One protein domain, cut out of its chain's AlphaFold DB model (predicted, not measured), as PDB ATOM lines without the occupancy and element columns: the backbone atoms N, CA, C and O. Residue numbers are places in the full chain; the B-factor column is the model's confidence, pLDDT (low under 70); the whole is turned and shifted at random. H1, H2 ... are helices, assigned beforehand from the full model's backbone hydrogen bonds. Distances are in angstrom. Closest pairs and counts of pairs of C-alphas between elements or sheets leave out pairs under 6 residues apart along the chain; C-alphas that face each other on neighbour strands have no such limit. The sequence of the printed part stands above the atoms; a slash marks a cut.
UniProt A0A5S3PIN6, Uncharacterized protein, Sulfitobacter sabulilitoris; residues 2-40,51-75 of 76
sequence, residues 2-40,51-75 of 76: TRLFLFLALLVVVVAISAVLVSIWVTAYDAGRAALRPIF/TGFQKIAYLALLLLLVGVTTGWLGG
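This is residues 2 to 40 and 51 to 75 of the 76 residues of an uncharacterized protein of Sulfitobacter sabulilitoris (UniProt A0A5S3PIN6). One long helix, H1, has a shorter helix, H2, running side by side with it in the reverse direction, and the far end of H1 with the residues after it, 31 to 40, sticks out past the pair. The printed part has 64 residues with two named helices, H1 then H2, and no named strand; the class is all helix. It is only just extended, close to loose, with a radius of gyration of the C-alphas of 16.5 A, and spans 57 by 18 by 10 A.

H1, residues 2 to 35, is 49.5 A long, from C-alpha 2 at (30.210, -13.569, 104.384). H2, residues 52 to 73, is 31.4 A long and ends with C-alpha 73 at (30.684, -25.842, 96.095).

H1 and H2 are near each other, with 19 pairs of C-alphas within 10 A, the closest at 8.0 A. In H1 and H2 every O i to N i+4 pair is within hydrogen-bond range.

The C-alphas of Thr 2 and Phe 40, the two farthest apart, are 58.5 A apart. Residues 41 to 50 are not printed; C-alphas 40 and 51 are 20.0 A apart across the cut. Mean pLDDT of the printed part is 70.5, and residues 30 to 40, 51 to 55 and 70 to 75 are among those under 70.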
ATOM      1  N   THR A   2      30.253 -14.750 105.290       65.94
ATOM      2  CA  THR A   2      30.210 -13.569 104.384       65.94
ATOM      3  C   THR A   2      31.549 -13.205 103.720       65.94
ATOM      4  O   THR A   2      31.579 -12.773 102.574       65.94
ATOM      5  N   ARG A   3      32.680 -13.411 104.411       71.19
ATOM      6  CA  ARG A   3      34.026 -13.132 103.868       71.19
ATOM      7  C   ARG A   3      34.436 -14.062 102.720       71.19
ATOM      8  O   ARG A   3      35.096 -13.611 101.795       71.19
ATOM      9  N   LEU A   4      34.025 -15.330 102.770       73.19
ATOM     10  CA  LEU A   4      34.263 -16.314 101.706       73.19
ATOM     11  C   LEU A   4      33.420 -15.979 100.471       73.19
ATOM     12  O   LEU A   4      33.919 -15.991  99.350       73.19
ATOM     13  N   PHE A   5      32.174 -15.563 100.705       70.88
ATOM     14  CA  PHE A   5      31.263 -15.096  99.663       70.88
ATOM     15  C   PHE A   5      31.793 -13.847  98.937       70.88
ATOM     16  O   PHE A   5      31.755 -13.779  97.713       70.88
ATOM     17  N   LEU A   6      32.366 -12.889  99.677       74.06
ATOM     18  CA  LEU A   6      33.035 -11.715  99.101       74.06
ATOM     19  C   LEU A   6      34.257 -12.094  98.256       74.06
ATOM     20  O   LEU A   6      34.475 -11.503  97.201       74.06
ATOM     21  N   PHE A   7      35.032 -13.088  98.692       76.81
ATOM     22  CA  PHE A   7      36.188 -13.579  97.941       76.81
ATOM     23  C   PHE A   7      35.777 -14.233  96.620       76.81
ATOM     24  O   PHE A   7      36.370 -13.952  95.582       76.81
ATOM     25  N   LEU A   8      34.724 -15.053  96.647       77.25
ATOM     26  CA  LEU A   8      34.134 -15.657  95.451       77.25
ATOM     27  C   LEU A   8      33.573 -14.600  94.498       77.25
ATOM     28  O   LEU A   8      33.867 -14.641  93.306       77.25
ATOM     29  N   ALA A   9      32.828 -13.620  95.016       76.94
ATOM     30  CA  ALA A   9      32.300 -12.519  94.216       76.94
ATOM     31  C   ALA A   9      33.425 -11.724  93.533       76.94
ATOM     32  O   ALA A   9      33.335 -11.413  92.347       76.94
ATOM     33  N   LEU A  10      34.517 -11.454  94.253       80.31
ATOM     34  CA  LEU A  10      35.692 -10.787  93.697       80.31
ATOM     35  C   LEU A  10      36.347 -11.628  92.593       80.31
ATOM     36  O   LEU A  10      36.683 -11.099  91.536       80.31
ATOM     37  N   LEU A  11      36.476 -12.940  92.800       79.94
ATOM     38  CA  LEU A  11      37.037 -13.862  91.811       79.94
ATOM     39  C   LEU A  11      36.186 -13.886  90.529       79.94
ATOM     40  O   LEU A  11      36.723 -13.765  89.429       79.94
ATOM     41  N   VAL A  12      34.857 -13.929  90.662       79.00
ATOM     42  CA  VAL A  12      33.921 -13.844  89.528       79.00
ATOM     43  C   VAL A  12      34.087 -12.532  88.765       79.00
ATOM     44  O   VAL A  12      34.146 -12.549  87.537       79.00
ATOM     45  N   VAL A  13      34.217 -11.402  89.465       81.25
ATOM     46  CA  VAL A  13      34.437 -10.095  88.828       81.25
ATOM     47  C   VAL A  13      35.751 -10.079  88.040       81.25
ATOM     48  O   VAL A  13      35.770  -9.619  86.901       81.25
ATOM     49  N   VAL A  14      36.833 -10.640  88.582       84.00
ATOM     50  CA  VAL A  14      38.124 -10.741  87.878       84.00
ATOM     51  C   VAL A  14      38.018 -11.623  86.626       84.00
ATOM     52  O   VAL A  14      38.532 -11.265  85.560       84.00
ATOM     53  N   VAL A  15      37.313 -12.753  86.712       80.69
ATOM     54  CA  VAL A  15      37.067 -13.635  85.558       80.69
ATOM     55  C   VAL A  15      36.205 -12.933  84.505       80.69
ATOM     56  O   VAL A  15      36.511 -13.000  83.317       80.69
ATOM     57  N   ALA A  16      35.175 -12.196  84.916       76.94
ATOM     58  CA  ALA A  16      34.338 -11.425  84.003       76.94
ATOM     59  C   ALA A  16      35.151 -10.345  83.269       76.94
ATOM     60  O   ALA A  16      35.068 -10.236  82.046       76.94
ATOM     61  N   ILE A  17      35.988  -9.591  83.988       81.19
ATOM     62  CA  ILE A  17      36.848  -8.553  83.400       81.19
ATOM     63  C   ILE A  17      37.839  -9.162  82.402       81.19
ATOM     64  O   ILE A  17      37.986  -8.657  81.288       81.19
ATOM     65  N   SER A  18      38.499 -10.263  82.764       79.00
ATOM     66  CA  SER A  18      39.442 -10.939  81.865       79.00
ATOM     67  C   SER A  18      38.751 -11.519  80.625       79.00
ATOM     68  O   SER A  18      39.276 -11.371  79.521       79.00
ATOM     69  N   ALA A  19      37.545 -12.077  80.757       77.81
ATOM     70  CA  ALA A  19      36.745 -12.539  79.622       77.81
ATOM     71  C   ALA A  19      36.360 -11.391  78.673       77.81
ATOM     72  O   ALA A  19      36.438 -11.552  77.453       77.81
ATOM     73  N   VAL A  20      36.003 -10.219  79.209       78.12
ATOM     74  CA  VAL A  20      35.734  -9.015  78.406       78.12
ATOM     75  C   VAL A  20      36.992  -8.574  77.655       78.12
ATOM     76  O   VAL A  20      36.924  -8.314  76.454       78.12
ATOM     77  N   LEU A  21      38.152  -8.562  78.316       77.69
ATOM     78  CA  LEU A  21      39.428  -8.222  77.680       77.69
ATOM     79  C   LEU A  21      39.774  -9.173  76.526       77.69
ATOM     80  O   LEU A  21      40.155  -8.727  75.442       77.69
ATOM     81  N   VAL A  22      39.610 -10.480  76.744       76.19
ATOM     82  CA  VAL A  22      39.837 -11.509  75.719       76.19
ATOM     83  C   VAL A  22      38.834 -11.360  74.575       76.19
ATOM     84  O   VAL A  22      39.223 -11.471  73.416       76.19
ATOM     85  N   SER A  23      37.571 -11.047  74.869       73.56
ATOM     86  CA  SER A  23      36.536 -10.798  73.858       73.56
ATOM     87  C   SER A  23      36.910  -9.641  72.924       73.56
ATOM     88  O   SER A  23      36.822  -9.774  71.700       73.56
ATOM     89  N   ILE A  24      37.410  -8.532  73.481       77.00
ATOM     90  CA  ILE A  24      37.862  -7.370  72.703       77.00
ATOM     91  C   ILE A  24      39.047  -7.754  71.808       77.00
ATOM     92  O   ILE A  24      39.039  -7.462  70.611       77.00
ATOM     93  N   TRP A  25      40.035  -8.464  72.356       68.62
ATOM     94  CA  TRP A  25      41.209  -8.920  71.605       68.62
ATOM     95  C   TRP A  25      40.857  -9.885  70.474       68.62
ATOM     96  O   TRP A  25      41.367  -9.753  69.363       68.62
ATOM     97  N   VAL A  26      39.973 -10.844  70.735       73.56
ATOM     98  CA  VAL A  26      39.498 -11.804  69.733       73.56
ATOM     99  C   VAL A  26      38.749 -11.086  68.617       73.56
ATOM    100  O   VAL A  26      38.993 -11.372  67.450       73.56
ATOM    101  N   THR A  27      37.898 -10.118  68.959       68.44
ATOM    102  CA  THR A  27      37.153  -9.323  67.975       68.44
ATOM    103  C   THR A  27      38.096  -8.499  67.096       68.44
ATOM    104  O   THR A  27      37.923  -8.459  65.880       68.44
ATOM    105  N   ALA A  28      39.136  -7.899  67.683       68.75
ATOM    106  CA  ALA A  28      40.157  -7.162  66.941       68.75
ATOM    107  C   ALA A  28      40.991  -8.079  66.023       68.75
ATOM    108  O   ALA A  28      41.234  -7.736  64.864       68.75
ATOM    109  N   TYR A  29      41.383  -9.266  66.500       71.50
ATOM    110  CA  TYR A  29      42.093 -10.261  65.688       71.50
ATOM    111  C   TYR A  29      41.234 -10.818  64.551       71.50
ATOM    112  O   TYR A  29      41.735 -10.975  63.437       71.50
ATOM    113  N   ASP A  30      39.960 -11.113  64.808       67.69
ATOM    114  CA  ASP A  30      39.028 -11.627  63.803       67.69
ATOM    115  C   ASP A  30      38.719 -10.546  62.749       67.69
ATOM    116  O   ASP A  30      38.705 -10.853  61.556       67.69
ATOM    117  N   ALA A  31      38.590  -9.272  63.144       64.62
ATOM    118  CA  ALA A  31      38.457  -8.142  62.218       64.62
ATOM    119  C   ALA A  31      39.719  -7.939  61.358       64.62
ATOM    120  O   ALA A  31      39.621  -7.762  60.142       64.62
ATOM    121  N   GLY A  32      40.909  -8.038  61.960       62.25
ATOM    122  CA  GLY A  32      42.182  -7.976  61.238       62.25
ATOM    123  C   GLY A  32      42.362  -9.145  60.264       62.25
ATOM    124  O   GLY A  32      42.781  -8.951  59.125       62.25
ATOM    125  N   ARG A  33      41.978 -10.363  60.665       62.38
ATOM    126  CA  ARG A  33      41.992 -11.539  59.783       62.38
ATOM    127  C   ARG A  33      40.959 -11.461  58.668       62.38
ATOM    128  O   ARG A  33      41.253 -11.932  57.577       62.38
ATOM    129  N   ALA A  34      39.784 -10.888  58.920       61.62
ATOM    130  CA  ALA A  34      38.768 -10.669  57.896       61.62
ATOM    131  C   ALA A  34      39.245  -9.663  56.837       61.62
ATOM    132  O   ALA A  34      39.056  -9.907  55.650       61.62
ATOM    133  N   ALA A  35      39.928  -8.592  57.253       60.19
ATOM    134  CA  ALA A  35      40.518  -7.611  56.342       60.19
ATOM    135  C   ALA A  35      41.712  -8.165  55.539       60.19
ATOM    136  O   ALA A  35      41.957  -7.729  54.417       60.19
ATOM    137  N   LEU A  36      42.440  -9.140  56.094       57.56
ATOM    138  CA  LEU A  36      43.598  -9.780  55.457       57.56
ATOM    139  C   LEU A  36      43.254 -11.063  54.682       57.56
ATOM    140  O   LEU A  36      44.156 -11.688  54.121       57.56
ATOM    141  N   ARG A  37      41.986 -11.496  54.646       57.12
ATOM    142  CA  ARG A  37      41.601 -12.724  53.939       57.12
ATOM    143  C   ARG A  37      41.454 -12.418  52.440       57.12
ATOM    144  O   ARG A  37      40.547 -11.672  52.075       57.12
ATOM    145  N   PRO A  38      42.306 -12.970  51.554       50.97
ATOM    146  CA  PRO A  38      42.139 -12.783  50.119       50.97
ATOM    147  C   PRO A  38      40.798 -13.382  49.681       50.97
ATOM    148  O   PRO A  38      40.422 -14.469  50.118       50.97
ATOM    149  N   ILE A  39      40.105 -12.673  48.791       57.56
ATOM    150  CA  ILE A  39      38.769 -12.942  48.211       57.56
ATOM    151  C   ILE A  39      38.644 -14.319  47.493       57.56
ATOM    152  O   ILE A  39      37.606 -14.650  46.932       57.56
ATOM    153  N   PHE A  40      39.662 -15.183  47.551       53.16
ATOM    154  CA  PHE A  40      39.784 -16.425  46.779       53.16
ATOM    155  C   PHE A  40      39.693 -17.706  47.627       53.16
ATOM    156  O   PHE A  40      40.554 -18.576  47.541       53.16
ATOM    157  N   THR A  51      30.442 -18.934  64.167       66.81
ATOM    158  CA  THR A  51      29.837 -17.610  64.134       66.81
ATOM    159  C   THR A  51      30.169 -16.934  65.461       66.81
ATOM    160  O   THR A  51      30.250 -17.596  66.500       66.81
ATOM    161  N   GLY A  52      30.372 -15.613  65.460       61.62
ATOM    162  CA  GLY A  52      30.645 -14.873  66.700       61.62
ATOM    163  C   GLY A  52      29.601 -15.163  67.789       61.62
ATOM    164  O   GLY A  52      29.939 -15.292  68.961       61.62
ATOM    165  N   PHE A  53      28.353 -15.407  67.379       61.78
ATOM    166  CA  PHE A  53      27.245 -15.793  68.249       61.78
ATOM    167  C   PHE A  53      27.444 -17.154  68.936       61.78
ATOM    168  O   PHE A  53      27.190 -17.283  70.132       61.78
ATOM    169  N   GLN A  54      27.960 -18.158  68.223       64.56
ATOM    170  CA  GLN A  54      28.255 -19.477  68.792       64.56
ATOM    171  C   GLN A  54      29.384 -19.402  69.831       64.56
ATOM    172  O   GLN A  54      29.321 -20.070  70.861       64.56
ATOM    173  N   LYS A  55      30.374 -18.531  69.603       68.75
ATOM    174  CA  LYS A  55      31.463 -18.239  70.551       68.75
ATOM    175  C   LYS A  55      30.933 -17.601  71.844       68.75
ATOM    176  O   LYS A  55      31.315 -18.017  72.936       68.75
ATOM    177  N   ILE A  56      30.020 -16.634  71.720       72.06
ATOM    178  CA  ILE A  56      29.380 -15.952  72.859       72.06
ATOM    179  C   ILE A  56      28.496 -16.921  73.648       72.06
ATOM    180  O   ILE A  56      28.578 -16.963  74.873       72.06
ATOM    181  N   ALA A  57      27.694 -17.736  72.961       73.81
ATOM    182  CA  ALA A  57      26.841 -18.734  73.600       73.81
ATOM    183  C   ALA A  57      27.660 -19.765  74.397       73.81
ATOM    184  O   ALA A  57      27.292 -20.111  75.519       73.81
ATOM    185  N   TYR A  58      28.805 -20.202  73.862       73.44
ATOM    186  CA  TYR A  58      29.706 -21.116  74.566       73.44
ATOM    187  C   TYR A  58      30.325 -20.483  75.814       73.44
ATOM    188  O   TYR A  58      30.400 -21.124  76.860       73.44
ATOM    189  N   LEU A  59      30.736 -19.215  75.723       73.75
ATOM    190  CA  LEU A  59      31.245 -18.463  76.870       73.75
ATOM    191  C   LEU A  59      30.172 -18.269  77.944       73.75
ATOM    192  O   LEU A  59      30.457 -18.458  79.124       73.75
ATOM    193  N   ALA A  60      28.939 -17.946  77.551       73.00
ATOM    194  CA  ALA A  60      27.817 -17.815  78.474       73.00
ATOM    195  C   ALA A  60      27.518 -19.139  79.195       73.00
ATOM    196  O   ALA A  60      27.334 -19.141  80.410       73.00
ATOM    197  N   LEU A  61      27.544 -20.267  78.477       79.81
ATOM    198  CA  LEU A  61      27.396 -21.602  79.064       79.81
ATOM    199  C   LEU A  61      28.535 -21.943  80.032       79.81
ATOM    200  O   LEU A  61      28.279 -22.497  81.098       79.81
ATOM    201  N   LEU A  62      29.776 -21.582  79.700       79.06
ATOM    202  CA  LEU A  62      30.933 -21.771  80.578       79.06
ATOM    203  C   LEU A  62      30.817 -20.943  81.862       79.06
ATOM    204  O   LEU A  62      31.031 -21.472  82.948       79.06
ATOM    205  N   LEU A  63      30.438 -19.669  81.752       77.25
ATOM    206  CA  LEU A  63      30.234 -18.792  82.908       77.25
ATOM    207  C   LEU A  63      29.070 -19.264  83.781       77.25
ATOM    208  O   LEU A  63      29.194 -19.268  85.004       77.25
ATOM    209  N   LEU A  64      27.972 -19.711  83.168       78.44
ATOM    210  CA  LEU A  64      26.844 -20.316  83.871       78.44
ATOM    211  C   LEU A  64      27.292 -21.570  84.628       78.44
ATOM    212  O   LEU A  64      27.001 -21.702  85.812       78.44
ATOM    213  N   LEU A  65      28.033 -22.467  83.974       79.06
ATOM    214  CA  LEU A  65      28.522 -23.701  84.584       79.06
ATOM    215  C   LEU A  65      29.464 -23.411  85.756       79.06
ATOM    216  O   LEU A  65      29.328 -24.017  86.816       79.06
ATOM    217  N   VAL A  66      30.384 -22.458  85.600       76.75
ATOM    218  CA  VAL A  66      31.292 -22.029  86.673       76.75
ATOM    219  C   VAL A  66      30.512 -21.374  87.816       76.75
ATOM    220  O   VAL A  66      30.758 -21.694  88.974       76.75
ATOM    221  N   GLY A  67      29.531 -20.518  87.531       71.12
ATOM    222  CA  GLY A  67      28.695 -19.883  88.556       71.12
ATOM    223  C   GLY A  67      27.842 -20.888  89.332       71.12
ATOM    224  O   GLY A  67      27.789 -20.843  90.559       71.12
ATOM    225  N   VAL A  68      27.228 -21.844  88.634       76.06
ATOM    226  CA  VAL A  68      26.431 -22.909  89.255       76.06
ATOM    227  C   VAL A  68      27.323 -23.814  90.094       76.06
ATOM    228  O   VAL A  68      27.011 -24.048  91.253       76.06
ATOM    229  N   THR A  69      28.454 -24.276  89.559       73.38
ATOM    230  CA  THR A  69      29.363 -25.170  90.295       73.38
ATOM    231  C   THR A  69      30.013 -24.485  91.492       73.38
ATOM    232  O   THR A  69      30.098 -25.098  92.549       73.38
ATOM    233  N   THR A  70      30.407 -23.212  91.388       65.75
ATOM    234  CA  THR A  70      30.950 -22.446  92.526       65.75
ATOM    235  C   THR A  70      29.889 -22.103  93.570       65.75
ATOM    236  O   THR A  70      30.189 -22.156  94.759       65.75
ATOM    237  N   GLY A  71      28.645 -21.828  93.166       65.38
ATOM    238  CA  GLY A  71      27.512 -21.683  94.085       65.38
ATOM    239  C   GLY A  71      27.141 -22.992  94.788       65.38
ATOM    240  O   GLY A  71      26.758 -22.974  95.953       65.38
ATOM    241  N   TRP A  72      27.312 -24.128  94.111       57.69
ATOM    242  CA  TRP A  72      27.100 -25.459  94.684       57.69
ATOM    243  C   TRP A  72      28.239 -25.873  95.630       57.69
ATOM    244  O   TRP A  72      27.985 -26.440  96.685       57.69
ATOM    245  N   LEU A  73      29.491 -25.544  95.288       56.69
ATOM    246  CA  LEU A  73      30.684 -25.842  96.095       56.69
ATOM    247  C   LEU A  73      30.900 -24.870  97.265       56.69
ATOM    248  O   LEU A  73      31.522 -25.250  98.250       56.69
ATOM    249  N   GLY A  74      30.408 -23.632  97.173       54.94
ATOM    250  CA  GLY A  74      30.455 -22.624  98.244       54.94
ATOM    251  C   GLY A  74      29.146 -22.479  99.029       54.94
ATOM    252  O   GLY A  74      29.008 -21.527  99.798       54.94
ATOM    253  N   GLY A  75      28.180 -23.372  98.780       53.59
ATOM    254  CA  GLY A  75      26.828 -23.383  99.348       53.59
ATOM    255  C   GLY A  75      26.609 -24.386 100.490       53.59
ATOM    256  O   GLY A  75      25.460 -24.735 100.760       53.59
TER     257      GLY A  75